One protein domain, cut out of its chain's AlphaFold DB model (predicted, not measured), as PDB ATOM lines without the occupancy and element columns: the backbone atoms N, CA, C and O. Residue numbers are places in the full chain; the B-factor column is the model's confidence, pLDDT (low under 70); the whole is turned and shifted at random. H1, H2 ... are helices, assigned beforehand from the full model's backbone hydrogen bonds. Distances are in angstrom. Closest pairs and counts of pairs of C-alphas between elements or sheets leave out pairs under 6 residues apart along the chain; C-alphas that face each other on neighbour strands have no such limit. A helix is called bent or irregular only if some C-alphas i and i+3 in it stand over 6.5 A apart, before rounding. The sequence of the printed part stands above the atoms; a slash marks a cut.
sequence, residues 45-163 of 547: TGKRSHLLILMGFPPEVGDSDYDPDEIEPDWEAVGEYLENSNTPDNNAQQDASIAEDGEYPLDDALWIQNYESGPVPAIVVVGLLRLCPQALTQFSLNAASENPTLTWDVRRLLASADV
ATOM      1  N   THR A  45     -52.091  34.575 -10.590       77.50
ATOM      2  CA  THR A  45     -52.006  33.475 -11.567       77.50
ATOM      3  C   THR A  45     -50.934  32.444 -11.220       77.50
ATOM      4  O   THR A  45     -50.963  31.351 -11.789       77.50
ATOM      5  N   GLY A  46     -50.025  32.765 -10.291       83.75
ATOM      6  CA  GLY A  46     -48.913  31.898  -9.890       83.75
ATOM      7  C   GLY A  46     -47.877  31.675 -10.995       83.75
ATOM      8  O   GLY A  46     -47.124  30.709 -10.927       83.75
ATOM      9  N   LYS A  47     -47.864  32.527 -12.028       89.19
ATOM     10  CA  LYS A  47     -46.928  32.449 -13.154       89.19
ATOM     11  C   LYS A  47     -46.079  33.705 -13.226       89.19
ATOM     12  O   LYS A  47     -46.634  34.795 -13.108       89.19
ATOM     13  N   ARG A  48     -44.782  33.528 -13.483       90.75
ATOM     14  CA  ARG A  48     -43.849  34.638 -13.700       90.75
ATOM     15  C   ARG A  48     -44.065  35.306 -15.057       90.75
ATOM     16  O   ARG A  48     -44.597  34.681 -15.985       90.75
ATOM     17  N   SER A  49     -43.637  36.560 -15.182       92.81
ATOM     18  CA  SER A  49     -43.590  37.272 -16.469       92.81
ATOM     19  C   SER A  49     -42.725  36.539 -17.508       92.81
ATOM     20  O   SER A  49     -41.819  35.773 -17.168       92.81
ATOM     21  N   HIS A  50     -42.992  36.751 -18.802       94.12
ATOM     22  CA  HIS A  50     -42.199  36.111 -19.855       94.12
ATOM     23  C   HIS A  50     -40.750  36.602 -19.827       94.12
ATOM     24  O   HIS A  50     -39.832  35.807 -20.015       94.12
ATOM     25  N   LEU A  51     -40.556  37.884 -19.518       94.62
ATOM     26  CA  LEU A  51     -39.245  38.492 -19.320       94.62
ATOM     27  C   LEU A  51     -38.409  37.777 -18.244       94.62
ATOM     28  O   LEU A  51     -37.253  37.453 -18.505       94.62
ATOM     29  N   LEU A  52     -38.987  37.469 -17.076       93.19
ATOM     30  CA  LEU A  52     -38.281  36.722 -16.024       93.19
ATOM     31  C   LEU A  52     -37.953  35.291 -16.460       93.19
ATOM     32  O   LEU A  52     -36.870  34.787 -16.177       93.19
ATOM     33  N   ILE A  53     -38.841  34.646 -17.218       94.06
ATOM     34  CA  ILE A  53     -38.560  33.318 -17.778       94.06
ATOM     35  C   ILE A  53     -37.355  33.367 -18.733       94.06
ATOM     36  O   ILE A  53     -36.521  32.466 -18.707       94.06
ATOM     37  N   LEU A  54     -37.225  34.419 -19.550       94.44
ATOM     38  CA  LEU A  54     -36.061  34.615 -20.429       94.44
ATOM     39  C   LEU A  54     -34.767  34.896 -19.646       94.44
ATOM     40  O   LEU A  54     -33.689  34.489 -20.073       94.44
ATOM     41  N   MET A  55     -34.873  35.526 -18.474       93.62
ATOM     42  CA  MET A  55     -33.764  35.684 -17.524       93.62
ATOM     43  C   MET A  55     -33.416  34.380 -16.782       93.62
ATOM     44  O   MET A  55     -32.543  34.385 -15.924       93.62
ATOM     45  N   GLY A  56     -34.068  33.262 -17.118       91.88
ATOM     46  CA  GLY A  56     -33.770  31.931 -16.592       91.88
ATOM     47  C   GLY A  56     -34.587  31.531 -15.361       91.88
ATOM     48  O   GLY A  56     -34.453  30.402 -14.895       91.88
ATOM     49  N   PHE A  57     -35.476  32.396 -14.860       91.00
ATOM     50  CA  PHE A  57     -36.322  32.070 -13.713       91.00
ATOM     51  C   PHE A  57     -37.399  31.024 -14.061       91.00
ATOM     52  O   PHE A  57     -37.929  31.003 -15.178       91.00
ATOM     53  N   PRO A  58     -37.789  30.161 -13.104       89.81
ATOM     54  CA  PRO A  58     -38.805  29.147 -13.343       89.81
ATOM     55  C   PRO A  58     -40.180  29.782 -13.613       89.81
ATOM     56  O   PRO A  58     -40.520  30.811 -13.030       89.81
ATOM     57  N   PRO A  59     -41.019  29.162 -14.458       89.81
ATOM     58  CA  PRO A  59     -42.287  29.751 -14.885       89.81
ATOM     59  C   PRO A  59     -43.351  29.841 -13.782       89.81
ATOM     60  O   PRO A  59     -44.291  30.622 -13.927       89.81
ATOM     61  N   GLU A  60     -43.244  29.050 -12.710       88.94
ATOM     62  CA  GLU A  60     -44.200  29.036 -11.596       88.94
ATOM     63  C   GLU A  60     -43.616  29.732 -10.356       88.94
ATOM     64  O   GLU A  60     -42.441  29.579 -10.015       88.94
ATOM     65  N   VAL A  61     -44.453  30.511  -9.669       82.50
ATOM     66  CA  VAL A  61     -44.094  31.195  -8.419       82.50
ATOM     67  C   VAL A  61     -44.225  30.192  -7.265       82.50
ATOM     68  O   VAL A  61     -45.336  29.765  -6.950       82.50
ATOM     69  N   GLY A  62     -43.109  29.814  -6.624       77.38
ATOM     70  CA  GLY A  62     -43.120  29.022  -5.381       77.38
ATOM     71  C   GLY A  62     -42.398  27.669  -5.383       77.38
ATOM     72  O   GLY A  62     -42.476  26.971  -4.372       77.38
ATOM     73  N   ASP A  63     -41.677  27.294  -6.444       69.69
ATOM     74  CA  ASP A  63     -40.744  26.157  -6.382       69.69
ATOM     75  C   ASP A  63     -39.523  26.547  -5.527       69.69
ATOM     76  O   ASP A  63     -38.554  27.135  -6.000       69.69
ATOM     77  N   SER A  64     -39.598  26.268  -4.222       62.81
ATOM     78  CA  SER A  64     -38.601  26.663  -3.210       62.81
ATOM     79  C   SER A  64     -37.262  25.928  -3.297       62.81
ATOM     80  O   SER A  64     -36.360  26.226  -2.519       62.81
ATOM     81  N   ASP A  65     -37.149  24.949  -4.192       76.88
ATOM     82  CA  ASP A  65     -35.943  24.130  -4.365       76.88
ATOM     83  C   ASP A  65     -35.019  24.690  -5.462       76.88
ATOM     84  O   ASP A  65     -34.067  24.027  -5.867       76.88
ATOM     85  N   TYR A  66     -35.311  25.893  -5.962       74.94
ATOM     86  CA  TYR A  66     -34.550  26.528  -7.026       74.94
ATOM     87  C   TYR A  66     -33.274  27.181  -6.480       74.94
ATOM     88  O   TYR A  66     -33.343  28.080  -5.638       74.94
ATOM     89  N   ASP A  67     -32.117  26.712  -6.951       78.81
ATOM     90  CA  ASP A  67     -30.820  27.298  -6.621       78.81
ATOM     91  C   ASP A  67     -30.556  28.491  -7.559       78.81
ATOM     92  O   ASP A  67     -30.468  28.300  -8.774       78.81
ATOM     93  N   PRO A  68     -30.463  29.728  -7.044       69.38
ATOM     94  CA  PRO A  68     -30.200  30.904  -7.870       69.38
ATOM     95  C   PRO A  68     -28.852  30.842  -8.600       69.38
ATOM     96  O   PRO A  68     -28.692  31.492  -9.635       69.38
ATOM     97  N   ASP A  69     -27.906  30.029  -8.123       74.44
ATOM     98  CA  ASP A  69     -26.629  29.811  -8.804       74.44
ATOM     99  C   ASP A  69     -26.786  28.981 -10.100       74.44
ATOM    100  O   ASP A  69     -25.887  28.985 -10.941       74.44
ATOM    101  N   GLU A  70     -27.928  28.311 -10.309       82.50
ATOM    102  CA  GLU A  70     -28.246  27.532 -11.520       82.50
ATOM    103  C   GLU A  70     -28.997  28.346 -12.598       82.50
ATOM    104  O   GLU A  70     -29.390  27.799 -13.632       82.50
ATOM    105  N   ILE A  71     -29.197  29.656 -12.397       81.69
ATOM    106  CA  ILE A  71     -29.848  30.525 -13.388       81.69
ATOM    107  C   ILE A  71     -28.916  30.735 -14.591       81.69
ATOM    108  O   ILE A  71     -27.885  31.407 -14.491       81.69
ATOM    109  N   GLU A  72     -29.298  30.194 -15.749       89.25
ATOM    110  CA  GLU A  72     -28.667  30.450 -17.050       89.25
ATOM    111  C   GLU A  72     -29.555  31.397 -17.887       89.25
ATOM    112  O   GLU A  72     -30.398  30.931 -18.660       89.25
ATOM    113  N   PRO A  73     -29.422  32.727 -17.722       92.00
ATOM    114  CA  PRO A  73     -30.177  33.700 -18.502       92.00
ATOM    115  C   PRO A  73     -29.778  33.653 -19.979       92.00
ATOM    116  O   PRO A  73     -28.592  33.634 -20.319       92.00
ATOM    117  N   ASP A  74     -30.766  33.739 -20.869       93.94
ATOM    118  CA  ASP A  74     -30.531  33.964 -22.295       93.94
ATOM    119  C   ASP A  74     -30.536  35.473 -22.567       93.94
ATOM    120  O   ASP A  74     -31.534  36.062 -22.991       93.94
ATOM    121  N   TRP A  75     -29.414  36.134 -22.265       93.69
ATOM    122  CA  TRP A  75     -29.307  37.588 -22.416       93.69
ATOM    123  C   TRP A  75     -29.503  38.072 -23.860       93.69
ATOM    124  O   TRP A  75     -29.919  39.215 -24.056       93.69
ATOM    125  N   GLU A  76     -29.227  37.227 -24.860       94.06
ATOM    126  CA  GLU A  76     -29.481  37.536 -26.270       94.06
ATOM    127  C   GLU A  76     -30.991  37.581 -26.529       94.06
ATOM    128  O   GLU A  76     -31.495  38.593 -27.020       94.06
ATOM    129  N   ALA A  77     -31.736  36.566 -26.079       95.44
ATOM    130  CA  ALA A  77     -33.195  36.555 -26.175       95.44
ATOM    131  C   ALA A  77     -33.854  37.679 -25.359       95.44
ATOM    132  O   ALA A  77     -34.816  38.290 -25.829       95.44
ATOM    133  N   VAL A  78     -33.337  38.001 -24.166       95.81
ATOM    134  CA  VAL A  78     -33.806  39.154 -23.374       95.81
ATOM    135  C   VAL A  78     -33.583  40.456 -24.148       95.81
ATOM    136  O   VAL A  78     -34.495  41.278 -24.241       95.81
ATOM    137  N   GLY A  79     -32.401  40.643 -24.743       93.50
ATOM    138  CA  GLY A  79     -32.090  41.807 -25.575       93.50
ATOM    139  C   GLY A  79     -33.048  41.948 -26.759       93.50
ATOM    140  O   GLY A  79     -33.676  42.997 -26.918       93.50
ATOM    141  N   GLU A  80     -33.238  40.880 -27.537       94.56
ATOM    142  CA  GLU A  80     -34.180  40.861 -28.664       94.56
ATOM    143  C   GLU A  80     -35.621  41.142 -28.215       94.56
ATOM    144  O   GLU A  80     -36.364  41.864 -28.891       94.56
ATOM    145  N   TYR A  81     -36.034  40.601 -27.068       95.81
ATOM    146  CA  TYR A  81     -37.365  40.825 -26.516       95.81
ATOM    147  C   TYR A  81     -37.583  42.294 -26.128       95.81
ATOM    148  O   TYR A  81     -38.624  42.867 -26.455       95.81
ATOM    149  N   LEU A  82     -36.594  42.944 -25.508       93.94
ATOM    150  CA  LEU A  82     -36.664  44.359 -25.123       93.94
ATOM    151  C   LEU A  82     -36.609  45.305 -26.341       93.94
ATOM    152  O   LEU A  82     -37.337  46.304 -26.386       93.94
ATOM    153  N   GLU A  83     -35.801  44.989 -27.357       91.75
ATOM    154  CA  GLU A  83     -35.691  45.783 -28.592       91.75
ATOM    155  C   GLU A  83     -36.974  45.741 -29.434       91.75
ATOM    156  O   GLU A  83     -37.377  46.746 -30.028       91.75
ATOM    157  N   ASN A  84     -37.672  44.605 -29.435       91.31
ATOM    158  CA  ASN A  84     -38.921  44.418 -30.174       91.31
ATOM    159  C   ASN A  84     -40.164  44.949 -29.438       91.31
ATOM    160  O   ASN A  84     -41.290  44.621 -29.829       91.31
ATOM    161  N   SER A  85     -40.000  45.754 -28.386       86.88
ATOM    162  CA  SER A  85     -41.094  46.269 -27.541       86.88
ATOM    163  C   SER A  85     -42.134  47.113 -28.291       86.88
ATOM    164  O   SER A  85     -43.272  47.226 -27.854       86.88
ATOM    165  N   ASN A  86     -41.787  47.653 -29.464       82.25
ATOM    166  CA  ASN A  86     -42.715  48.405 -30.317       82.25
ATOM    167  C   ASN A  86     -43.639  47.520 -31.175       82.25
ATOM    168  O   ASN A  86     -44.474  48.043 -31.920       82.25
ATOM    169  N   THR A  87     -43.477  46.195 -31.144       84.94
ATOM    170  CA  THR A  87     -44.357  45.292 -31.894       84.94
ATOM    171  C   THR A  87     -45.672  45.076 -31.129       84.94
ATOM    172  O   THR A  87     -45.637  44.901 -29.917       84.94
ATOM    173  N   PRO A  88     -46.843  45.070 -31.799       79.88
ATOM    174  CA  PRO A  88     -48.146  45.002 -31.120       79.88
ATOM    175  C   PRO A  88     -48.360  43.758 -30.248       79.88
ATOM    176  O   PRO A  88     -49.209  43.780 -29.364       79.88
ATOM    177  N   ASP A  89     -47.622  42.683 -30.531       82.94
ATOM    178  CA  ASP A  89     -47.738  41.394 -29.849       82.94
ATOM    179  C   ASP A  89     -46.725  41.238 -28.699       82.94
ATOM    180  O   ASP A  89     -46.711  40.207 -28.025       82.94
ATOM    181  N   ASN A  90     -45.852  42.229 -28.483       86.25
ATOM    182  CA  ASN A  90     -44.814  42.169 -27.467       86.25
ATOM    183  C   ASN A  90     -45.240  42.911 -26.196       86.25
ATOM    184  O   ASN A  90     -45.396  44.130 -26.181       86.25
ATOM    185  N   ASN A  91     -45.365  42.155 -25.107       92.56
ATOM    186  CA  ASN A  91     -45.728  42.667 -23.791       92.56
ATOM    187  C   ASN A  91     -44.524  43.157 -22.969       92.56
ATOM    188  O   ASN A  91     -44.674  43.354 -21.769       92.56
ATOM    189  N   ALA A  92     -43.355  43.397 -23.571       92.88
ATOM    190  CA  ALA A  92     -42.127  43.745 -22.850       92.88
ATOM    191  C   ALA A  92     -42.293  44.915 -21.874       92.88
ATOM    192  O   ALA A  92     -41.746  44.876 -20.777       92.88
ATOM    193  N   GLN A  93     -43.068  45.942 -22.239       91.06
ATOM    194  CA  GLN A  93     -43.336  47.063 -21.336       91.06
ATOM    195  C   GLN A  93     -44.179  46.648 -20.126       91.06
ATOM    196  O   GLN A  93     -43.900  47.075 -19.007       91.06
ATOM    197  N   GLN A  94     -45.200  45.815 -20.344       92.69
ATOM    198  CA  GLN A  94     -46.019  45.283 -19.263       92.69
ATOM    199  C   GLN A  94     -45.163  44.393 -18.361       92.69
ATOM    200  O   GLN A  94     -45.133  44.626 -17.159       92.69
ATOM    201  N   ASP A  95     -44.413  43.457 -18.936       93.25
ATOM    202  CA  ASP A  95     -43.563  42.521 -18.206       93.25
ATOM    203  C   ASP A  95     -42.485  43.237 -17.382       93.25
ATOM    204  O   ASP A  95     -42.334  42.935 -16.204       93.25
ATOM    205  N   ALA A  96     -41.818  44.254 -17.940       92.19
ATOM    206  CA  ALA A  96     -40.835  45.074 -17.222       92.19
ATOM    207  C   ALA A  96     -41.436  45.887 -16.056       92.19
ATOM    208  O   ALA A  96     -40.699  46.385 -15.206       92.19
ATOM    209  N   SER A  97     -42.763  46.049 -16.013       90.38
ATOM    210  CA  SER A  97     -43.474  46.791 -14.964       90.38
ATOM    211  C   SER A  97     -44.087  45.909 -13.873       90.38
ATOM    212  O   SER A  97     -44.585  46.441 -12.878       90.38
ATOM    213  N   ILE A  98     -44.070  44.582 -14.037       90.25
ATOM    214  CA  ILE A  98     -44.592  43.648 -13.035       90.25
ATOM    215  C   ILE A  98     -43.567  43.535 -11.908       90.25
ATOM    216  O   ILE A  98     -42.534  42.906 -12.084       90.25
ATOM    217  N   ALA A  99     -43.876  44.116 -10.749       87.25
ATOM    218  CA  ALA A  99     -43.125  43.857  -9.526       87.25
ATOM    219  C   ALA A  99     -43.613  42.540  -8.892       87.25
ATOM    220  O   ALA A  99     -44.747  42.472  -8.396       87.25
ATOM    221  N   GLU A 100     -42.790  41.494  -8.928       85.06
ATOM    222  CA  GLU A 100     -43.048  40.215  -8.255       85.06
ATOM    223  C   GLU A 100     -42.411  40.282  -6.862       85.06
ATOM    224  O   GLU A 100     -41.250  40.633  -6.716       85.06
ATOM    225  N   ASP A 101     -43.206  40.074  -5.808       83.81
ATOM    226  CA  ASP A 101     -42.768  40.222  -4.408       83.81
ATOM    227  C   ASP A 101     -42.161  41.594  -4.029       83.81
ATOM    228  O   ASP A 101     -41.574  41.759  -2.961       83.81
ATOM    229  N   GLY A 102     -42.420  42.622  -4.846       84.25
ATOM    230  CA  GLY A 102     -41.909  43.983  -4.652       84.25
ATOM    231  C   GLY A 102     -40.595  44.270  -5.378       84.25
ATOM    232  O   GLY A 102     -40.106  45.391  -5.275       84.25
ATOM    233  N   GLU A 103     -40.075  43.298  -6.125       87.94
ATOM    234  CA  GLU A 103     -38.865  43.403  -6.939       87.94
ATOM    235  C   GLU A 103     -39.260  43.476  -8.419       87.94
ATOM    236  O   GLU A 103     -40.146  42.758  -8.894       87.94
ATOM    237  N   TYR A 104     -38.666  44.415  -9.146       92.25
ATOM    238  CA  TYR A 104     -38.851  44.543 -10.585       92.25
ATOM    239  C   TYR A 104     -37.897  43.603 -11.331       92.25
ATOM    240  O   TYR A 104     -36.818  43.302 -10.831       92.25
ATOM    241  N   PRO A 105     -38.171  43.271 -12.605       94.00
ATOM    242  CA  PRO A 105     -37.247  42.473 -13.412       94.00
ATOM    243  C   PRO A 105     -35.845  43.087 -13.562       94.00
ATOM    244  O   PRO A 105     -34.889  42.387 -13.885       94.00
ATOM    245  N   LEU A 106     -35.706  44.402 -13.347       93.81
ATOM    246  CA  LEU A 106     -34.400  45.053 -13.240       93.81
ATOM    247  C   LEU A 106     -33.630  44.596 -11.996       93.81
ATOM    248  O   LEU A 106     -32.436  44.334 -12.096       93.81
ATOM    249  N   ASP A 107     -34.305  44.497 -10.856       92.75
ATOM    250  CA  ASP A 107     -33.728  44.044  -9.594       92.75
ATOM    251  C   ASP A 107     -33.244  42.598  -9.717       92.75
ATOM    252  O   ASP A 107     -32.076  42.311  -9.454       92.75
ATOM    253  N   ASP A 108     -34.112  41.727 -10.237       92.06
ATOM    254  CA  ASP A 108     -33.813  40.324 -10.522       92.06
ATOM    255  C   ASP A 108     -32.603  40.173 -11.448       92.06
ATOM    256  O   ASP A 108     -31.682  39.404 -11.167       92.06
ATOM    257  N   ALA A 109     -32.562  40.943 -12.543       91.12
ATOM    258  CA  ALA A 109     -31.434  40.919 -13.465       91.12
ATOM    259  C   ALA A 109     -30.131  41.312 -12.756       91.12
ATOM    260  O   ALA A 109     -29.126  40.617 -12.884       91.12
ATOM    261  N   LEU A 110     -30.143  42.398 -11.978       90.19
ATOM    262  CA  LEU A 110     -28.970  42.878 -11.243       90.19
ATOM    263  C   LEU A 110     -28.543  41.934 -10.115       90.19
ATOM    264  O   LEU A 110     -27.385  41.992  -9.700       90.19
ATOM    265  N   TRP A 111     -29.427  41.058  -9.645       88.75
ATOM    266  CA  TRP A 111     -29.128  40.073  -8.612       88.75
ATOM    267  C   TRP A 111     -28.468  38.794  -9.148       88.75
ATOM    268  O   TRP A 111     -27.799  38.098  -8.389       88.75
ATOM    269  N   ILE A 112     -28.570  38.491 -10.449       87.44
ATOM    270  CA  ILE A 112     -27.931  37.305 -11.043       87.44
ATOM    271  C   ILE A 112     -26.396  37.437 -10.964       87.44
ATOM    272  O   ILE A 112     -25.769  38.233 -11.667       87.44
ATOM    273  N   GLN A 113     -25.773  36.631 -10.095       80.81
ATOM    274  CA  GLN A 113     -24.318  36.603  -9.860       80.81
ATOM    275  C   GLN A 113     -23.597  35.469 -10.603       80.81
ATOM    276  O   GLN A 113     -22.395  35.279 -10.410       80.81
ATOM    277  N   ASN A 114     -24.306  34.703 -11.438       76.56
ATOM    278  CA  ASN A 114     -23.746  33.506 -12.051       76.56
ATOM    279  C   ASN A 114     -22.537  33.847 -12.952       76.56
ATOM    280  O   ASN A 114     -22.637  34.549 -13.959       76.56
ATOM    281  N   TYR A 115     -21.364  33.340 -12.565       68.50
ATOM    282  CA  TYR A 115     -20.102  33.564 -13.272       68.50
ATOM    283  C   TYR A 115     -20.054  32.877 -14.641       68.50
ATOM    284  O   TYR A 115     -19.270  33.296 -15.494       68.50
ATOM    285  N   GLU A 116     -20.845  31.822 -14.851       78.75
ATOM    286  CA  GLU A 116     -20.814  31.027 -16.083       78.75
ATOM    287  C   GLU A 116     -21.621  31.673 -17.213       78.75
ATOM    288  O   GLU A 116     -21.181  31.652 -18.364       78.75
ATOM    289  N   SER A 117     -22.748  32.312 -16.892       75.94
ATOM    290  CA  SER A 117     -23.597  33.026 -17.858       75.94
ATOM    291  C   SER A 117     -23.114  34.445 -18.173       75.94
ATOM    292  O   SER A 117     -23.561  35.063 -19.142       75.94
ATOM    293  N   GLY A 118     -22.137  34.935 -17.411       80.12
ATOM    294  CA  GLY A 118     -21.546  36.249 -17.597       80.12
ATOM    295  C   GLY A 118     -22.422  37.379 -17.046       80.12
ATOM    296  O   GLY A 118     -23.588  37.187 -16.699       80.12
ATOM    297  N   PRO A 119     -21.851  38.584 -16.929       86.81
ATOM    298  CA  PRO A 119     -22.554  39.706 -16.331       86.81
ATOM    299  C   PRO A 119     -23.711  40.183 -17.199       86.81
ATOM    300  O   PRO A 119     -23.646  40.105 -18.428       86.81
ATOM    301  N   VAL A 120     -24.725  40.763 -16.552       91.12
ATOM    302  CA  VAL A 120     -25.870  41.377 -17.234       91.12
ATOM    303  C   VAL A 120     -25.363  42.408 -18.248       91.12
ATOM    304  O   VAL A 120     -24.679  43.366 -17.864       91.12
ATOM    305  N   PRO A 121     -25.675  42.258 -19.546       90.50
ATOM    306  CA  PRO A 121     -25.232  43.213 -20.548       90.50
ATOM    307  C   PRO A 121     -25.866  44.592 -20.343       90.50
ATOM    308  O   PRO A 121     -27.063  44.710 -20.083       90.50
ATOM    309  N   ALA A 122     -25.095  45.663 -20.567       85.00
ATOM    310  CA  ALA A 122     -25.593  47.037 -20.436       85.00
ATOM    311  C   ALA A 122     -26.826  47.324 -21.311       85.00
ATOM    312  O   ALA A 122     -27.695  48.096 -20.914       85.00
ATOM    313  N   ILE A 123     -26.938  46.669 -22.473       86.38
ATOM    314  CA  ILE A 123     -28.097  46.811 -23.362       86.38
ATOM    315  C   ILE A 123     -29.403  46.331 -22.709       86.38
ATOM    316  O   ILE A 123     -30.442  46.955 -22.911       86.38
ATOM    317  N   VAL A 124     -29.343  45.286 -21.875       92.62
ATOM    318  CA  VAL A 124     -30.503  44.761 -21.141       92.62
ATOM    319  C   VAL A 124     -30.946  45.772 -20.088       92.62
ATOM    320  O   VAL A 124     -32.114  46.151 -20.062       92.62
ATOM    321  N   VAL A 125     -30.008  46.295 -19.292       91.69
ATOM    322  CA  VAL A 125     -30.292  47.313 -18.262       91.69
ATOM    323  C   VAL A 125     -30.899  48.574 -18.881       91.69
ATOM    324  O   VAL A 125     -31.917  49.074 -18.406       91.69
ATOM    325  N   VAL A 126     -30.336  49.052 -19.995       84.69
ATOM    326  CA  VAL A 126     -30.893  50.181 -20.758       84.69
ATOM    327  C   VAL A 126     -32.300  49.880 -21.259       84.69
ATOM    328  O   VAL A 126     -33.167  50.748 -21.187       84.69
ATOM    329  N   GLY A 127     -32.530  48.679 -21.791       89.56
ATOM    330  CA  GLY A 127     -33.843  48.255 -22.266       89.56
ATOM    331  C   GLY A 127     -34.886  48.281 -21.149       89.56
ATOM    332  O   GLY A 127     -35.936  48.898 -21.313       89.56
ATOM    333  N   LEU A 128     -34.565  47.696 -19.994       92.38
ATOM    334  CA  LEU A 128     -35.445  47.662 -18.823       92.38
ATOM    335  C   LEU A 128     -35.761  49.069 -18.309       92.38
ATOM    336  O   LEU A 128     -36.933  49.414 -18.167       92.38
ATOM    337  N   LEU A 129     -34.742  49.913 -18.128       88.12
ATOM    338  CA  LEU A 129     -34.922  51.295 -17.674       88.12
ATOM    339  C   LEU A 129     -35.710  52.150 -18.672       88.12
ATOM    340  O   LEU A 129     -36.474  53.018 -18.262       88.12
ATOM    341  N   ARG A 130     -35.574  51.916 -19.983       85.75
ATOM    342  CA  ARG A 130     -36.375  52.624 -20.998       85.75
ATOM    343  C   ARG A 130     -37.849  52.247 -20.943       85.75
ATOM    344  O   ARG A 130     -38.695  53.110 -21.168       85.75
ATOM    345  N   LEU A 131     -38.152  50.974 -20.699       87.81
ATOM    346  CA  LEU A 131     -39.528  50.480 -20.637       87.81
ATOM    347  C   LEU A 131     -40.205  50.819 -19.309       87.81
ATOM    348  O   LEU A 131     -41.399  51.125 -19.292       87.81
ATOM    349  N   CYS A 132     -39.446  50.782 -18.215       89.19
ATOM    350  CA  CYS A 132     -39.937  50.977 -16.860       89.19
ATOM    351  C   CYS A 132     -38.926  51.789 -16.021       89.19
ATOM    352  O   CYS A 132     -38.234  51.221 -15.181       89.19
ATOM    353  N   PRO A 133     -38.829  53.122 -16.200       83.56
ATOM    354  CA  PRO A 133     -37.870  53.942 -15.446       83.56
ATOM    355  C   PRO A 133     -38.049  53.854 -13.923       83.56
ATOM    356  O   PRO A 133     -37.083  53.889 -13.174       83.56
ATOM    357  N   GLN A 134     -39.295  53.679 -13.478       82.50
ATOM    358  CA  GLN A 134     -39.682  53.491 -12.075       82.50
ATOM    359  C   GLN A 134     -39.142  52.198 -11.437       82.50
ATOM    360  O   GLN A 134     -39.226  52.053 -10.223       82.50
ATOM    361  N   ALA A 135     -38.612  51.267 -12.241       87.19
ATOM    362  CA  ALA A 135     -37.945  50.072 -11.740       87.19
ATOM    363  C   ALA A 135     -36.576  50.383 -11.125       87.19
ATOM    364  O   ALA A 135     -36.064  49.551 -10.389       87.19
ATOM    365  N   LEU A 136     -35.982  51.552 -11.405       86.50
ATOM    366  CA  LEU A 136     -34.794  51.999 -10.689       86.50
ATOM    367  C   LEU A 136     -35.196  52.380  -9.267       86.50
ATOM    368  O   LEU A 136     -35.792  53.429  -9.042       86.50
ATOM    369  N   THR A 137     -34.881  51.515  -8.315       84.12
ATOM    370  CA  THR A 137     -35.162  51.727  -6.899       84.12
ATOM    371  C   THR A 137     -33.873  51.673  -6.083       84.12
ATOM    372  O   THR A 137     -32.805  51.295  -6.573       84.12
ATOM    373  N   GLN A 138     -33.967  51.987  -4.786       78.00
ATOM    374  CA  GLN A 138     -32.847  51.769  -3.868       78.00
ATOM    375  C   GLN A 138     -32.425  50.294  -3.817       78.00
ATOM    376  O   GLN A 138     -31.250  49.993  -3.605       78.00
ATOM    377  N   PHE A 139     -33.369  49.372  -4.018       84.25
ATOM    378  CA  PHE A 139     -33.066  47.949  -4.067       84.25
ATOM    379  C   PHE A 139     -32.210  47.613  -5.293       84.25
ATOM    380  O   PHE A 139     -31.187  46.953  -5.133       84.25
ATOM    381  N   SER A 140     -32.528  48.172  -6.466       86.25
ATOM    382  CA  SER A 140     -31.747  47.990  -7.700       86.25
ATOM    383  C   SER A 140     -30.298  48.434  -7.529       86.25
ATOM    384  O   SER A 140     -29.363  47.738  -7.927       86.25
ATOM    385  N   LEU A 141     -30.096  49.595  -6.901       82.12
ATOM    386  CA  LEU A 141     -28.767  50.149  -6.643       82.12
ATOM    387  C   LEU A 141     -27.982  49.299  -5.641       82.12
ATOM    388  O   LEU A 141     -26.801  49.025  -5.862       82.12
ATOM    389  N   ASN A 142     -28.636  48.832  -4.573       82.12
ATOM    390  CA  ASN A 142     -28.018  47.928  -3.604       82.12
ATOM    391  C   ASN A 142     -27.622  46.602  -4.269       82.12
ATOM    392  O   ASN A 142     -26.458  46.212  -4.171       82.12
ATOM    393  N   ALA A 143     -28.537  45.974  -5.015       85.50
ATOM    394  CA  ALA A 143     -28.280  44.747  -5.767       85.50
ATOM    395  C   ALA A 143     -27.091  44.921  -6.723       85.50
ATOM    396  O   ALA A 143     -26.183  44.089  -6.752       85.50
ATOM    397  N   ALA A 144     -27.019  46.054  -7.427       85.19
ATOM    398  CA  ALA A 144     -25.901  46.350  -8.313       85.19
ATOM    399  C   ALA A 144     -24.564  46.567  -7.581       85.19
ATOM    400  O   ALA A 144     -23.501  46.185  -8.079       85.19
ATOM    401  N   SER A 145     -24.592  47.191  -6.403       78.25
ATOM    402  CA  SER A 145     -23.387  47.418  -5.597       78.25
ATOM    403  C   SER A 145     -22.818  46.114  -5.028       78.25
ATOM    404  O   SER A 145     -21.596  45.942  -4.977       78.25
ATOM    405  N   GLU A 146     -23.703  45.187  -4.660       82.38
ATOM    406  CA  GLU A 146     -23.362  43.892  -4.073       82.38
ATOM    407  C   GLU A 146     -22.976  42.852  -5.128       82.38
ATOM    408  O   GLU A 146     -22.250  41.915  -4.802       82.38
ATOM    409  N   ASN A 147     -23.390  43.023  -6.389       81.56
ATOM    410  CA  ASN A 147     -23.059  42.097  -7.466       81.56
ATOM    411  C   ASN A 147     -21.626  42.338  -8.008       81.56
ATOM    412  O   ASN A 147     -21.361  43.358  -8.665       81.56
ATOM    413  N   PRO A 148     -20.677  41.404  -7.778       81.19
ATOM    414  CA  PRO A 148     -19.290  41.555  -8.212       81.19
ATOM    415  C   PRO A 148     -19.084  41.300  -9.710       81.19
ATOM    416  O   PRO A 148     -18.020  41.640 -10.227       81.19
ATOM    417  N   THR A 149     -20.047  40.686 -10.407       82.06
ATOM    418  CA  THR A 149     -19.908  40.375 -11.836       82.06
ATOM    419  C   THR A 149     -20.231  41.586 -12.705       82.06
ATOM    420  O   THR A 149     -19.675  41.707 -13.795       82.06
ATOM    421  N   LEU A 150     -21.059  42.517 -12.217       84.06
ATOM    422  CA  LEU A 150     -21.492  43.681 -12.983       84.06
ATOM    423  C   LEU A 150     -20.329  44.488 -13.553       84.06
ATOM    424  O   LEU A 150     -19.398  44.892 -12.852       84.06
ATOM    425  N   THR A 151     -20.438  44.778 -14.846       82.56
ATOM    426  CA  THR A 151     -19.459  45.603 -15.542       82.56
ATOM    427  C   THR A 151     -19.547  47.053 -15.070       82.56
ATOM    428  O   THR A 151     -20.597  47.548 -14.649       82.56
ATOM    429  N   TRP A 152     -18.424  47.762 -15.170       72.56
ATOM    430  CA  TRP A 152     -18.353  49.181 -14.822       72.56
ATOM    431  C   TRP A 152     -19.351  50.033 -15.627       72.56
ATOM    432  O   TRP A 152     -19.960  50.943 -15.073       72.56
ATOM    433  N   ASP A 153     -19.603  49.681 -16.893       70.44
ATOM    434  CA  ASP A 153     -20.578  50.378 -17.740       70.44
ATOM    435  C   ASP A 153     -22.000  50.336 -17.169       70.44
ATOM    436  O   ASP A 153     -22.701  51.344 -17.218       70.44
ATOM    437  N   VAL A 154     -22.423  49.199 -16.601       78.44
ATOM    438  CA  VAL A 154     -23.751  49.056 -15.981       78.44
ATOM    439  C   VAL A 154     -23.848  49.894 -14.713       78.44
ATOM    440  O   VAL A 154     -24.832  50.603 -14.521       78.44
ATOM    441  N   ARG A 155     -22.811  49.858 -13.869       76.19
ATOM    442  CA  ARG A 155     -22.759  50.665 -12.640       76.19
ATOM    443  C   ARG A 155     -22.834  52.155 -12.956       76.19
ATOM    444  O   ARG A 155     -23.633  52.864 -12.353       76.19
ATOM    445  N   ARG A 156     -22.070  52.604 -13.957       74.62
ATOM    446  CA  ARG A 156     -22.140  53.980 -14.457       74.62
ATOM    447  C   ARG A 156     -23.541  54.309 -14.959       74.62
ATOM    448  O   ARG A 156     -24.055  55.371 -14.646       74.62
ATOM    449  N   LEU A 157     -24.167  53.404 -15.709       77.25
ATOM    450  CA  LEU A 157     -25.494  53.632 -16.269       77.25
ATOM    451  C   LEU A 157     -26.576  53.783 -15.199       77.25
ATOM    452  O   LEU A 157     -27.423  54.655 -15.332       77.25
ATOM    453  N   LEU A 158     -26.534  52.959 -14.151       79.12
ATOM    454  CA  LEU A 158     -27.460  53.048 -13.021       79.12
ATOM    455  C   LEU A 158     -27.243  54.333 -12.219       79.12
ATOM    456  O   LEU A 158     -28.213  55.013 -11.909       79.12
ATOM    457  N   ALA A 159     -25.985  54.704 -11.959       69.19
ATOM    458  CA  ALA A 159     -25.657  55.972 -11.311       69.19
ATOM    459  C   ALA A 159     -26.138  57.175 -12.138       69.19
ATOM    460  O   ALA A 159     -26.726  58.101 -11.602       69.19
ATOM    461  N   SER A 160     -25.963  57.134 -13.462       65.81
ATOM    462  CA  SER A 160     -26.485  58.164 -14.367       65.81
ATOM    463  C   SER A 160     -28.005  58.125 -14.534       65.81
ATOM    464  O   SER A 160     -28.566  59.093 -15.030       65.81
ATOM    465  N   ALA A 161     -28.671  57.016 -14.207       69.50
ATOM    466  CA  ALA A 161     -30.124  56.902 -14.270       69.50
ATOM    467  C   ALA A 161     -30.798  57.414 -12.985       69.50
ATOM    468  O   ALA A 161     -31.949  57.845 -13.051       69.50
ATOM    469  N   ASP A 162     -30.081  57.450 -11.855       67.00
ATOM    470  CA  ASP A 162     -30.476  58.153 -10.623       67.00
ATOM    471  C   ASP A 162     -30.168  59.658 -10.744       67.00
ATOM    472  O   ASP A 162     -29.477  60.239  -9.914       67.00
ATOM    473  N   VAL A 163     -30.642  60.284 -11.831       51.31
ATOM    474  CA  VAL A 163     -30.320  61.677 -12.219       51.31
ATOM    475  C   VAL A 163     -30.641  62.678 -11.103       51.31
ATOM    476  O   VAL A 163     -29.914  63.642 -10.907       51.31
TER     477      VAL A 163
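AT A GLANCE: This is residues 45 to 163 of the 547 residues of the protein "Hypothetical protein" of Chaetoceros debilis (UniProt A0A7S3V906). Two short rows of helices lie side by side, H2, H5 and H7 in one and H1, H4 and H6 in the other, while H3 stands crosswise at one end of H2 and H5. H4 and H5 are nearest the middle, and the link of residues 55 to 74 makes a wide loop near the H1 end of the rows. The printed part has 119 residues with seven named helices, H1 to H7 in chain order, and no named strand. The class is all helix, though under half of the residues, 59 of 119, are in named elements. The whole is compact, with a radius of gyration of the C-alphas of 13.3 A, and rounded, spanning 35 by 35 by 25 A.

IN THESE COORDINATES: H1, residues 50 to 54, begins at C-alpha 50, (-42.199, 36.111, -19.855). H2, residues 75 to 86, is 19.0 A long and irregular: C-alphas 83 and 86 are 7.7 A apart. H3 holds residues 92 to 97, and H4 residues 105 to 111, with C-alpha 105 at (-37.247, 42.473, -13.412). H5, residues 122 to 131, is 14.4 A long, H6, residues 138 to 146, 12.3 A, and H7, residues 152 to 161, 14.1 A. H7 ends at C-alpha 161, (-30.124, 56.902, -14.270).

HOW THE PARTS SIT: H1 touches H2, the closest C-alphas being those of Leu 54 and Val 78, 5.9 A apart. H1 only just touches H4, with 3 pairs of C-alphas within 8 A, the closest Leu 52 and Pro 105 at 6.4 A. H2 touches H5, Gly 79 to Val 124 at 5.6 A between C-alphas, at a shallow tilt of 31 degrees, the same way. H3 touches H5 about perpendicular, at 78 degrees, with the C-alphas of Gln 93 and Leu 131 closest at 5.2 A. H3 and H4 touch only at the corner, the C-alphas of Ala 96 and Pro 105 being closest at 5.8 A. H4 and H5 form a helical hairpin at a shallow tilt of 30 degrees, closest at the C-alphas of Leu 106 and Leu 128, 6.3 A apart. H4 touches H6 the same way at 28 degrees, a shallow tilt, with the C-alphas of Asp 107 and Ser 140 at 4.8 A. H5 touches H7, the C-alphas of Ala 122 and Val 154 being closest at 5.2 A. H6 and H7, also a helical hairpin, only just touch, with 3 pairs of C-alphas within 8 A, the closest Ala 144 and Arg 155 at 6.9 A. Every O i to N i+4 pair is within hydrogen-bond range in H1, H3, H4, H5, H6 and H7, and 6 of 8 are in H2.

THE WHOLE: The C-alphas of Asp 65 and Val 163, the two farthest apart, are 38.8 A apart. The printed part has no cut, and the link from H1 to H2, 20 residues, is long. Mean pLDDT of the printed part is 85.0; residues 63 to 64, 68, 115 and 159 to 163 are under 70.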